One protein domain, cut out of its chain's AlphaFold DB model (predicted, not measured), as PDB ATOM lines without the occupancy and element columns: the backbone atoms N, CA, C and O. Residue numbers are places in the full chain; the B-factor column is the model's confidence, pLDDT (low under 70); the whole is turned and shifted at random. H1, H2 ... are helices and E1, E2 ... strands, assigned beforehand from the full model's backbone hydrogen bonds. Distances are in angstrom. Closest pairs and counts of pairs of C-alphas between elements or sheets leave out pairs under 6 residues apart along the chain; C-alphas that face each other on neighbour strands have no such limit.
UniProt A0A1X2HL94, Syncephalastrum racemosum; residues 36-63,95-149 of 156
ATOM      1  N   PRO A  36     186.841 236.783 266.239       87.94
ATOM      2  CA  PRO A  36     188.125 237.476 266.210       87.94
ATOM      3  C   PRO A  36     189.082 236.866 265.176       87.94
ATOM      4  O   PRO A  36     189.233 235.643 265.106       87.94
ATOM      5  N   GLU A  37     189.787 237.708 264.412       87.00
ATOM      6  CA  GLU A  37     190.733 237.249 263.374       87.00
ATOM      7  C   GLU A  37     191.886 236.406 263.935       87.00
ATOM      8  O   GLU A  37     192.469 235.581 263.228       87.00
ATOM      9  N   THR A  38     192.199 236.595 265.220       89.75
ATOM     10  CA  THR A  38     193.174 235.798 265.969       89.75
ATOM     11  C   THR A  38     192.752 234.338 266.117       89.75
ATOM     12  O   THR A  38     193.616 233.471 266.224       89.75
ATOM     13  N   ILE A  39     191.445 234.056 266.098       93.69
ATOM     14  CA  ILE A  39     190.881 232.709 266.229       93.69
ATOM     15  C   ILE A  39     190.654 232.093 264.853       93.69
ATOM     16  O   ILE A  39     191.013 230.942 264.620       93.69
ATOM     17  N   GLY A  40     190.071 232.837 263.916       95.12
ATOM     18  CA  GLY A  40     189.756 232.290 262.605       95.12
ATOM     19  C   GLY A  40     189.572 233.344 261.535       95.12
ATOM     20  O   GLY A  40     189.348 234.520 261.801       95.12
ATOM     21  N   ARG A  41     189.667 232.904 260.282       96.06
ATOM     22  CA  ARG A  41     189.532 233.768 259.106       96.06
ATOM     23  C   ARG A  41     188.355 233.327 258.271       96.06
ATOM     24  O   ARG A  41     188.169 232.134 258.045       96.06
ATOM     25  N   ARG A  42     187.587 234.293 257.773       96.62
ATOM     26  CA  ARG A  42     186.458 234.015 256.890       96.62
ATOM     27  C   ARG A  42     186.920 233.219 255.668       96.62
ATOM     28  O   ARG A  42     187.923 233.552 255.038       96.62
ATOM     29  N   VAL A  43     186.175 232.170 255.347       96.56
ATOM     30  CA  VAL A  43     186.406 231.349 254.159       96.56
ATOM     31  C   VAL A  43     185.910 232.095 252.924       96.56
ATOM     32  O   VAL A  43     184.896 232.798 252.968       96.56
ATOM     33  N   ASP A  44     186.612 231.945 251.803       95.75
ATOM     34  CA  ASP A  44     186.191 232.557 250.550       95.75
ATOM     35  C   ASP A  44     184.827 232.005 250.074       95.75
ATOM     36  O   ASP A  44     184.430 230.886 250.428       95.75
ATOM     37  N   PRO A  45     184.070 232.764 249.264       95.69
ATOM     38  CA  PRO A  45     182.732 232.349 248.850       95.69
ATOM     39  C   PRO A  45     182.693 231.048 248.045       95.69
ATOM     40  O   PRO A  45     181.682 230.345 248.083       95.69
ATOM     41  N   GLN A  46     183.757 230.717 247.308       95.56
ATOM     42  CA  GLN A  46     183.783 229.514 246.485       95.56
ATOM     43  C   GLN A  46     183.955 228.281 247.366       95.56
ATOM     44  O   GLN A  46     183.164 227.341 247.266       95.56
ATOM     45  N   TYR A  47     184.921 228.303 248.281       95.69
ATOM     46  CA  TYR A  47     185.136 227.193 249.199       95.69
ATOM     47  C   TYR A  47     184.007 227.067 250.233       95.69
ATOM     48  O   TYR A  47     183.629 225.958 250.604       95.69
ATOM     49  N   SER A  48     183.357 228.177 250.600       96.19
ATOM     50  CA  SER A  48     182.142 228.163 251.431       96.19
ATOM     51  C   SER A  48     181.015 227.319 250.823       96.19
ATOM     52  O   SER A  48     180.278 226.667 251.564       96.19
ATOM     53  N   LYS A  49     180.870 227.292 249.489       95.12
ATOM     54  CA  LYS A  49     179.892 226.420 248.811       95.12
ATOM     55  C   LYS A  49     180.274 224.951 248.945       95.12
ATOM     56  O   LYS A  49     179.414 224.131 249.246       95.12
ATOM     57  N   THR A  50     181.559 224.629 248.788       95.44
ATOM     58  CA  THR A  50     182.078 223.271 248.999       95.44
ATOM     59  C   THR A  50     181.817 222.790 250.428       95.44
ATOM     60  O   THR A  50     181.349 221.669 250.613       95.44
ATOM     61  N   LEU A  51     182.048 223.643 251.430       95.81
ATOM     62  CA  LEU A  51     181.760 223.327 252.832       95.81
ATOM     63  C   LEU A  51     180.262 223.113 253.081       95.81
ATOM     64  O   LEU A  51     179.894 222.155 253.751       95.81
ATOM     65  N   HIS A  52     179.389 223.936 252.489       94.75
ATOM     66  CA  HIS A  52     177.939 223.726 252.566       94.75
ATOM     67  C   HIS A  52     177.507 222.392 251.950       94.75
ATOM     68  O   HIS A  52     176.720 221.673 252.562       94.75
ATOM     69  N   SER A  53     178.014 222.040 250.764       93.62
ATOM     70  CA  SER A  53     177.730 220.740 250.146       93.62
ATOM     71  C   SER A  53     178.174 219.598 251.054       93.62
ATOM     72  O   SER A  53     177.391 218.685 251.308       93.62
ATOM     73  N   ARG A  54     179.378 219.696 251.629       94.81
ATOM     74  CA  ARG A  54     179.890 218.661 252.527       94.81
ATOM     75  C   ARG A  54     179.071 218.539 253.812       94.81
ATOM     76  O   ARG A  54     178.800 217.431 254.258       94.81
ATOM     77  N   LEU A  55     178.637 219.661 254.381       94.81
ATOM     78  CA  LEU A  55     177.755 219.686 255.548       94.81
ATOM     79  C   LEU A  55     176.416 218.992 255.255       94.81
ATOM     80  O   LEU A  55     175.968 218.171 256.053       94.81
ATOM     81  N   LYS A  56     175.802 219.277 254.099       93.56
ATOM     82  CA  LYS A  56     174.552 218.629 253.672       93.56
ATOM     83  C   LYS A  56     174.714 217.122 253.494       93.56
ATOM     84  O   LYS A  56     173.827 216.378 253.898       93.56
ATOM     85  N   GLU A  57     175.841 216.679 252.942       93.88
ATOM     86  CA  GLU A  57     176.165 215.253 252.804       93.88
ATOM     87  C   GLU A  57     176.307 214.560 254.164       93.88
ATOM     88  O   GLU A  57     175.704 213.511 254.371       93.88
ATOM     89  N   ILE A  58     177.063 215.151 255.099       93.88
ATOM     90  CA  ILE A  58     177.278 214.583 256.442       93.88
ATOM     91  C   ILE A  58     175.955 214.454 257.200       93.88
ATOM     92  O   ILE A  58     175.718 213.450 257.866       93.88
ATOM     93  N   LEU A  59     175.092 215.465 257.097       92.00
ATOM     94  CA  LEU A  59     173.830 215.516 257.831       92.00
ATOM     95  C   LEU A  59     172.656 214.847 257.107       92.00
ATOM     96  O   LEU A  59     171.566 214.785 257.671       92.00
ATOM     97  N   ASN A  60     172.842 214.406 255.858       90.88
ATOM     98  CA  ASN A  60     171.743 214.062 254.950       90.88
ATOM     99  C   ASN A  60     170.624 215.131 254.973       90.88
ATOM    100  O   ASN A  60     169.433 214.837 255.080       90.88
ATOM    101  N   PHE A  61     171.036 216.402 254.963       86.00
ATOM    102  CA  PHE A  61     170.166 217.553 255.192       86.00
ATOM    103  C   PHE A  61     169.865 218.263 253.874       86.00
ATOM    104  O   PHE A  61     170.766 218.738 253.183       86.00
ATOM    105  N   HIS A  62     168.582 218.343 253.521       80.69
ATOM    106  CA  HIS A  62     168.140 218.824 252.206       80.69
ATOM    107  C   HIS A  62     167.594 220.256 252.208       80.69
ATOM    108  O   HIS A  62     167.330 220.804 251.140       80.69
ATOM    109  N   LEU A  63     167.418 220.871 253.381       75.69
ATOM    110  CA  LEU A  63     166.866 222.219 253.493       75.69
ATOM    111  C   LEU A  63     167.960 223.289 253.407       75.69
ATOM    112  O   LEU A  63     169.121 223.072 253.762       75.69
ATOM    113  N   GLY A  95     178.483 233.601 275.193       90.06
ATOM    114  CA  GLY A  95     179.312 233.258 274.046       90.06
ATOM    115  C   GLY A  95     178.565 233.276 272.711       90.06
ATOM    116  O   GLY A  95     177.338 233.367 272.628       90.06
ATOM    117  N   ILE A  96     179.331 233.156 271.625       91.25
ATOM    118  CA  ILE A  96     178.773 233.057 270.272       91.25
ATOM    119  C   ILE A  96     178.659 231.587 269.883       91.25
ATOM    120  O   ILE A  96     179.644 230.847 269.899       91.25
ATOM    121  N   ARG A  97     177.473 231.168 269.444       93.25
ATOM    122  CA  ARG A  97     177.252 229.809 268.954       93.25
ATOM    123  C   ARG A  97     177.865 229.569 267.575       93.25
ATOM    124  O   ARG A  97     177.602 230.313 266.625       93.25
ATOM    125  N   TYR A  98     178.581 228.457 267.452       95.62
ATOM    126  CA  TYR A  98     179.111 227.947 266.195       95.62
ATOM    127  C   TYR A  98     178.917 226.436 266.095       95.62
ATOM    128  O   TYR A  98     179.017 225.713 267.084       95.62
ATOM    129  N   LEU A  99     178.751 225.940 264.871       96.50
ATOM    130  CA  LEU A  99     179.049 224.539 264.592       96.50
ATOM    131  C   LEU A  99     180.531 224.404 264.248       96.50
ATOM    132  O   LEU A  99     181.039 225.160 263.421       96.50
ATOM    133  N   LEU A 100     181.209 223.432 264.849       97.62
ATOM    134  CA  LEU A 100     182.598 223.090 264.568       97.62
ATOM    135  C   LEU A 100     182.651 221.847 263.680       97.62
ATOM    136  O   LEU A 100     182.268 220.755 264.091       97.62
ATOM    137  N   LEU A 101     183.138 222.024 262.456       97.75
ATOM    138  CA  LEU A 101     183.254 220.978 261.450       97.75
ATOM    139  C   LEU A 101     184.723 220.603 261.234       97.75
ATOM    140  O   LEU A 101     185.528 221.440 260.824       97.75
ATOM    141  N   PHE A 102     185.054 219.329 261.434       98.06
ATOM    142  CA  PHE A 102     186.353 218.763 261.070       98.06
ATOM    143  C   PHE A 102     186.277 218.034 259.729       98.06
ATOM    144  O   PHE A 102     185.406 217.185 259.530       98.06
ATOM    145  N   LEU A 103     187.211 218.316 258.819       96.62
ATOM    146  CA  LEU A 103     187.292 217.694 257.495       96.62
ATOM    147  C   LEU A 103     188.729 217.358 257.105       96.62
ATOM    148  O   LEU A 103     189.694 217.959 257.574       96.62
ATOM    149  N   GLN A 104     188.853 216.454 256.137       94.19
ATOM    150  CA  GLN A 104     190.075 216.294 255.362       94.19
ATOM    151  C   GLN A 104     190.051 217.266 254.174       94.19
ATOM    152  O   GLN A 104     189.303 217.067 253.218       94.19
ATOM    153  N   SER A 105     190.874 218.314 254.215       90.00
ATOM    154  CA  SER A 105     191.053 219.233 253.083       90.00
ATOM    155  C   SER A 105     192.166 218.742 252.140       90.00
ATOM    156  O   SER A 105     192.986 217.902 252.537       90.00
ATOM    157  N   PRO A 106     192.283 219.311 250.922       87.12
ATOM    158  CA  PRO A 106     193.408 219.034 250.024       87.12
ATOM    159  C   PRO A 106     194.785 219.347 250.628       87.12
ATOM    160  O   PRO A 106     195.787 218.799 250.181       87.12
ATOM    161  N   LYS A 107     194.850 220.226 251.639       90.50
ATOM    162  CA  LYS A 107     196.094 220.617 252.323       90.50
ATOM    163  C   LYS A 107     196.353 219.836 253.616       90.50
ATOM    164  O   LYS A 107     197.348 220.099 254.281       90.50
ATOM    165  N   GLY A 108     195.470 218.909 253.985       93.81
ATOM    166  CA  GLY A 108     195.523 218.199 255.262       93.81
ATOM    167  C   GLY A 108     194.240 218.348 256.092       93.81
ATOM    168  O   GLY A 108     193.277 218.973 255.633       93.81
ATOM    169  N   PRO A 109     194.211 217.765 257.302       96.06
ATOM    170  CA  PRO A 109     193.123 217.948 258.261       96.06
ATOM    171  C   PRO A 109     192.874 219.433 258.546       96.06
ATOM    172  O   PRO A 109     193.820 220.211 258.666       96.06
ATOM    173  N   ALA A 110     191.607 219.824 258.637       97.31
ATOM    174  CA  ALA A 110     191.205 221.208 258.848       97.31
ATOM    175  C   ALA A 110     189.929 221.299 259.692       97.31
ATOM    176  O   ALA A 110     189.059 220.429 259.616       97.31
ATOM    177  N   SER A 111     189.813 222.388 260.448       97.94
ATOM    178  CA  SER A 111     188.631 222.746 261.230       97.94
ATOM    179  C   SER A 111     187.999 224.034 260.729       97.94
ATOM    180  O   SER A 111     188.693 225.002 260.394       97.94
ATOM    181  N   PHE A 112     186.672 224.060 260.746       97.94
ATOM    182  CA  PHE A 112     185.880 225.207 260.342       97.94
ATOM    183  C   PHE A 112     184.801 225.505 261.372       97.94
ATOM    184  O   PHE A 112     184.162 224.585 261.876       97.94
ATOM    185  N   LEU A 113     184.568 226.786 261.643       97.69
ATOM    186  CA  LEU A 113     183.408 227.249 262.397       97.69
ATOM    187  C   LEU A 113     182.331 227.744 261.435       97.69
ATOM    188  O   LEU A 113     182.638 228.396 260.433       97.69
ATOM    189  N   PHE A 114     181.079 227.453 261.758       96.25
ATOM    190  CA  PHE A 114     179.902 227.893 261.022       96.25
ATOM    191  C   PHE A 114     178.963 228.641 261.954       96.25
ATOM    192  O   PHE A 114     178.470 228.059 262.921       96.25
ATOM    193  N   ASP A 115     178.731 229.923 261.685       93.75
ATOM    194  CA  ASP A 115     177.838 230.736 262.512       93.75
ATOM    195  C   ASP A 115     176.365 230.629 262.089       93.75
ATOM    196  O   ASP A 115     176.009 230.108 261.027       93.75
ATOM    197  N   GLN A 116     175.492 231.190 262.924       90.38
ATOM    198  CA  GLN A 116     174.050 231.291 262.671       90.38
ATOM    199  C   GLN A 116     173.690 232.085 261.399       90.38
ATOM    200  O   GLN A 116     172.633 231.863 260.806       90.38
ATOM    201  N   ASN A 117     174.579 232.974 260.941       90.62
ATOM    202  CA  ASN A 117     174.424 233.748 259.706       90.62
ATOM    203  C   ASN A 117     174.906 232.978 258.465       90.62
ATOM    204  O   ASN A 117     174.899 233.519 257.355       90.62
ATOM    205  N   ARG A 118     175.277 231.704 258.636       92.00
ATOM    206  CA  ARG A 118     175.790 230.799 257.605       92.00
ATOM    207  C   ARG A 118     177.124 231.243 257.004       92.00
ATOM    208  O   ARG A 118     177.398 231.007 255.821       92.00
ATOM    209  N   VAL A 119     177.966 231.882 257.809       94.31
ATOM    210  CA  VAL A 119     179.330 232.251 257.437       94.31
ATOM    211  C   VAL A 119     180.304 231.201 257.957       94.31
ATOM    212  O   VAL A 119     180.254 230.794 259.116       94.31
ATOM    213  N   TRP A 120     181.203 230.773 257.072       96.75
ATOM    214  CA  TRP A 120     182.281 229.848 257.394       96.75
ATOM    215  C   TRP A 120     183.559 230.589 257.770       96.75
ATOM    216  O   TRP A 120     183.969 231.535 257.087       96.75
ATOM    217  N   TYR A 121     184.238 230.079 258.790       97.62
ATOM    218  CA  TYR A 121     185.554 230.531 259.219       97.62
ATOM    219  C   TYR A 121     186.502 229.341 259.281       97.62
ATOM    220  O   TYR A 121     186.179 228.311 259.861       97.62
ATOM    221  N   TYR A 122     187.683 229.476 258.689       97.38
ATOM    222  CA  TYR A 122     188.783 228.541 258.875       97.38
ATOM    223  C   TYR A 122     189.494 228.857 260.190       97.38
ATOM    224  O   TYR A 122     189.924 229.995 260.398       97.38
ATOM    225  N   VAL A 123     189.652 227.842 261.037       97.44
ATOM    226  CA  VAL A 123     190.359 227.951 262.317       97.44
ATOM    227  C   VAL A 123     191.682 227.194 262.201       97.44
ATOM    228  O   VAL A 123     191.668 225.975 262.028       97.44
ATOM    229  N   PRO A 124     192.839 227.875 262.226       95.19
ATOM    230  CA  PRO A 124     194.130 227.202 262.184       95.19
ATOM    231  C   PRO A 124     194.428 226.487 263.507       95.19
ATOM    232  O   PRO A 124     194.030 226.938 264.574       95.19
ATOM    233  N   ASN A 125     195.208 225.405 263.436       92.06
ATOM    234  CA  ASN A 125     195.769 224.686 264.591       92.06
ATOM    235  C   ASN A 125     194.749 224.079 265.574       92.06
ATOM    236  O   ASN A 125     195.144 223.620 266.644       92.06
ATOM    237  N   LEU A 126     193.466 224.020 265.215       95.62
ATOM    238  CA  LEU A 126     192.442 223.331 265.990       95.62
ATOM    239  C   LEU A 126     192.162 221.969 265.349       95.62
ATOM    240  O   LEU A 126     191.414 221.854 264.388       95.62
ATOM    241  N   LEU A 127     192.783 220.912 265.864       95.62
ATOM    242  CA  LEU A 127     192.554 219.548 265.392       95.62
ATOM    243  C   LEU A 127     192.367 218.626 266.587       95.62
ATOM    244  O   LEU A 127     193.142 218.674 267.540       95.62
ATOM    245  N   PHE A 128     191.354 217.765 266.525       96.06
ATOM    246  CA  PHE A 128     191.100 216.793 267.583       96.06
ATOM    247  C   PHE A 128     191.661 215.427 267.192       96.06
ATOM    248  O   PHE A 128     191.311 214.919 266.123       96.06
ATOM    249  N   PRO A 129     192.547 214.837 268.016       95.50
ATOM    250  CA  PRO A 129     193.126 213.536 267.732       95.50
ATOM    251  C   PRO A 129     192.077 212.439 267.872       95.50
ATOM    252  O   PRO A 129     191.148 212.520 268.680       95.50
ATOM    253  N   MET A 130     192.249 211.374 267.104       95.06
ATOM    254  CA  MET A 130     191.355 210.233 267.158       95.06
ATOM    255  C   MET A 130     191.851 209.192 268.156       95.06
ATOM    256  O   MET A 130     192.991 208.731 268.099       95.06
ATOM    257  N   ARG A 131     190.980 208.803 269.092       93.06
ATOM    258  CA  ARG A 131     191.342 207.869 270.163       93.06
ATOM    259  C   ARG A 131     191.858 206.546 269.585       93.06
ATOM    260  O   ARG A 131     191.160 205.891 268.816       93.06
ATOM    261  N   GLY A 132     193.064 206.153 269.994       93.81
ATOM    262  CA  GLY A 132     193.691 204.891 269.590       93.81
ATOM    263  C   GLY A 132     194.265 204.871 268.170       93.81
ATOM    264  O   GLY A 132     194.629 203.795 267.703       93.81
ATOM    265  N   ARG A 133     194.337 206.017 267.477       93.00
ATOM    266  CA  ARG A 133     194.937 206.130 266.141       93.00
ATOM    267  C   ARG A 133     195.936 207.279 266.091       93.00
ATOM    268  O   ARG A 133     195.566 208.445 265.960       93.00
ATOM    269  N   ASP A 134     197.212 206.929 266.205       89.19
ATOM    270  CA  ASP A 134     198.300 207.900 266.205       89.19
ATOM    271  C   ASP A 134     198.334 208.688 264.894       89.19
ATOM    272  O   ASP A 134     198.259 208.123 263.804       89.19
ATOM    273  N   LYS A 135     198.502 210.010 265.009       88.06
ATOM    274  CA  LYS A 135     198.588 210.955 263.879       88.06
ATOM    275  C   LYS A 135     197.323 211.042 263.013       88.06
ATOM    276  O   LYS A 135     197.371 211.655 261.947       88.06
ATOM    277  N   GLU A 136     196.201 210.491 263.465       94.50
ATOM    278  CA  GLU A 136     194.901 210.693 262.833       94.50
ATOM    279  C   GLU A 136     194.051 211.689 263.624       94.50
ATOM    280  O   GLU A 136     194.073 211.732 264.856       94.50
ATOM    281  N   TYR A 137     193.265 212.475 262.894       96.62
ATOM    282  CA  TYR A 137     192.391 213.502 263.448       96.62
ATOM    283  C   TYR A 137     190.941 213.238 263.056       96.62
ATOM    284  O   TYR A 137     190.670 212.509 262.093       96.62
ATOM    285  N   LEU A 138     190.011 213.836 263.799       96.62
ATOM    286  CA  LEU A 138     188.596 213.803 263.450       96.62
ATOM    287  C   LEU A 138     188.383 214.341 262.029       96.62
ATOM    288  O   LEU A 138     189.031 215.291 261.588       96.62
ATOM    289  N   LYS A 139     187.465 213.701 261.312       95.44
ATOM    290  CA  LYS A 139     187.022 214.064 259.966       95.44
ATOM    291  C   LYS A 139     185.544 213.736 259.847       95.44
ATOM    292  O   LYS A 139     185.067 212.833 260.534       95.44
ATOM    293  N   ASP A 140     184.840 214.473 258.997       95.50
ATOM    294  CA  ASP A 140     183.393 214.341 258.804       95.50
ATOM    295  C   ASP A 140     182.624 214.379 260.135       95.50
ATOM    296  O   ASP A 140     181.645 213.669 260.340       95.50
ATOM    297  N   THR A 141     183.121 215.189 261.072       96.25
ATOM    298  CA  THR A 141     182.578 215.324 262.424       96.25
ATOM    299  C   THR A 141     182.084 216.748 262.602       96.25
ATOM    300  O   THR A 141     182.862 217.687 262.426       96.25
ATOM    301  N   LEU A 142     180.810 216.896 262.961       96.56
ATOM    302  CA  LEU A 142     180.176 218.171 263.274       96.56
ATOM    303  C   LEU A 142     179.832 218.207 264.763       96.56
ATOM    304  O   LEU A 142     179.181 217.293 265.265       96.56
ATOM    305  N   LEU A 143     180.263 219.258 265.448       96.62
ATOM    306  CA  LEU A 143     179.963 219.519 266.852       96.62
ATOM    307  C   LEU A 143     179.183 220.833 266.962       96.62
ATOM    308  O   LEU A 143     179.404 221.739 266.161       96.62
ATOM    309  N   ASP A 144     178.296 220.941 267.945       95.19
ATOM    310  CA  ASP A 144     177.562 222.169 268.274       95.19
ATOM    311  C   ASP A 144     178.080 222.710 269.607       95.19
ATOM    312  O   ASP A 144     178.282 221.935 270.547       95.19
ATOM    313  N   GLY A 145     178.338 224.011 269.683       93.75
ATOM    314  CA  GLY A 145     178.872 224.626 270.891       93.75
ATOM    315  C   GLY A 145     178.933 226.146 270.837       93.75
ATOM    316  O   GLY A 145     178.625 226.784 269.828       93.75
ATOM    317  N   GLU A 146     179.353 226.727 271.955       93.38
ATOM    318  CA  GLU A 146     179.531 228.166 272.124       93.38
ATOM    319  C   GLU A 146     181.018 228.486 272.287       93.38
ATOM    320  O   GLU A 146     181.740 227.824 273.034       93.38
ATOM    321  N   LEU A 147     181.484 229.497 271.558       93.38
ATOM    322  CA  LEU A 147     182.793 230.096 271.764       93.38
ATOM    323  C   LEU A 147     182.657 231.176 272.836       93.38
ATOM    324  O   LEU A 147     182.005 232.197 272.611       93.38
ATOM    325  N   VAL A 148     183.299 230.942 273.975       91.31
ATOM    326  CA  VAL A 148     183.343 231.853 275.122       91.31
ATOM    327  C   VAL A 148     184.760 232.405 275.253       91.31
ATOM    328  O   VAL A 148     185.734 231.695 274.992       91.31
ATOM    329  N   ILE A 149     184.876 233.675 275.634       87.50
ATOM    330  CA  ILE A 149     186.158 234.309 275.943       87.50
ATOM    331  C   ILE A 149     186.235 234.457 277.453       87.50
ATOM    332  O   ILE A 149     185.444 235.171 278.056       87.50
TER     333      ILE A 149
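This is residues 36 to 63 and 95 to 149 of the 156 residues of a protein of Syncephalastrum racemosum (UniProt A0A1X2HL94). A single strongly twisted sheet of four antiparallel strands makes the body of this domain, with one helix, H1, crossing one face of it, and a long loop of residues 124 to 140 runs away from the sheet and back before the last strand. The printed part has 83 residues, with one named helix and four named strands in the order H1, E1, E2, E3, E4; across the sheet the order is E3, E2, E1, E4. The class is mixed, helices and strands, in two layers, the helix on one face of the sheet. The whole is compact and rounded, with a radius of gyration of the C-alphas of 12.7 A and spans of 36 by 33 by 22 A.

Find C-alpha 96 at (178.773, 233.057, 270.272); from there E1, residues 96 to 105, runs 25.2 A and is the longest strand by residues. Next look at E2, residues 108 to 115, 22.9 A long, and then at E3, residues 120 to 123. E4, residues 141 to 147, is 17.5 A long and ends at C-alpha 147 at (182.793, 230.096, 271.764). H1, residues 45 to 59, begins at C-alpha 45 at (182.732, 232.349, 248.850) and is 21.1 A long.

Begin at the inner strands E1 and E2, a hairpin, antiparallel at 155 degrees, where N 101 and O 112 are 2.8 A apart, within hydrogen-bond range. On to edge strand E3, which forms a hairpin with E2, antiparallel at 133 degrees, you find N 121 and O 113 at 2.8 A. At the other edge, E4 is antiparallel to E1 at 149 degrees, with N 100 and O 143 at 2.8 A. E1, E2 and E3 make a meander, each strand the antiparallel neighbour of the one before, and with E4 a Greek key, the first strand the antiparallel neighbour of the fourth. E3 and E4 are apart. Residues 41 to 42 pair, antiparallel, with residues 121 to 122 of E3. H1 is on the sheet at a height over the sheet of 9.5 A, and it runs across the strands, at 84 degrees to E3 on the local plane. It lies over E3 and only just over E2, E1 and E4, with 3 of its C-alphas falling on each of those three. The closest C-alphas of H1 and E3 are those of Ser 48 and Trp 120, 6.2 A apart. In H1 every O i to N i+4 pair is within hydrogen-bond range.

The two C-alphas farthest apart are those of Leu 63 and Asp 134, at 36.8 A. Look for the cut after Leu 63: residues 64 to 94 are not printed, and C-alphas 63 and 95 are 26.4 A apart across it. Of the links that are printed whole, E1 to E2 and E2 to E3 are tight, and E3 to E4, with 17 residues, is long. The mean pLDDT of the printed part is 93.8, and no printed residue is under 70.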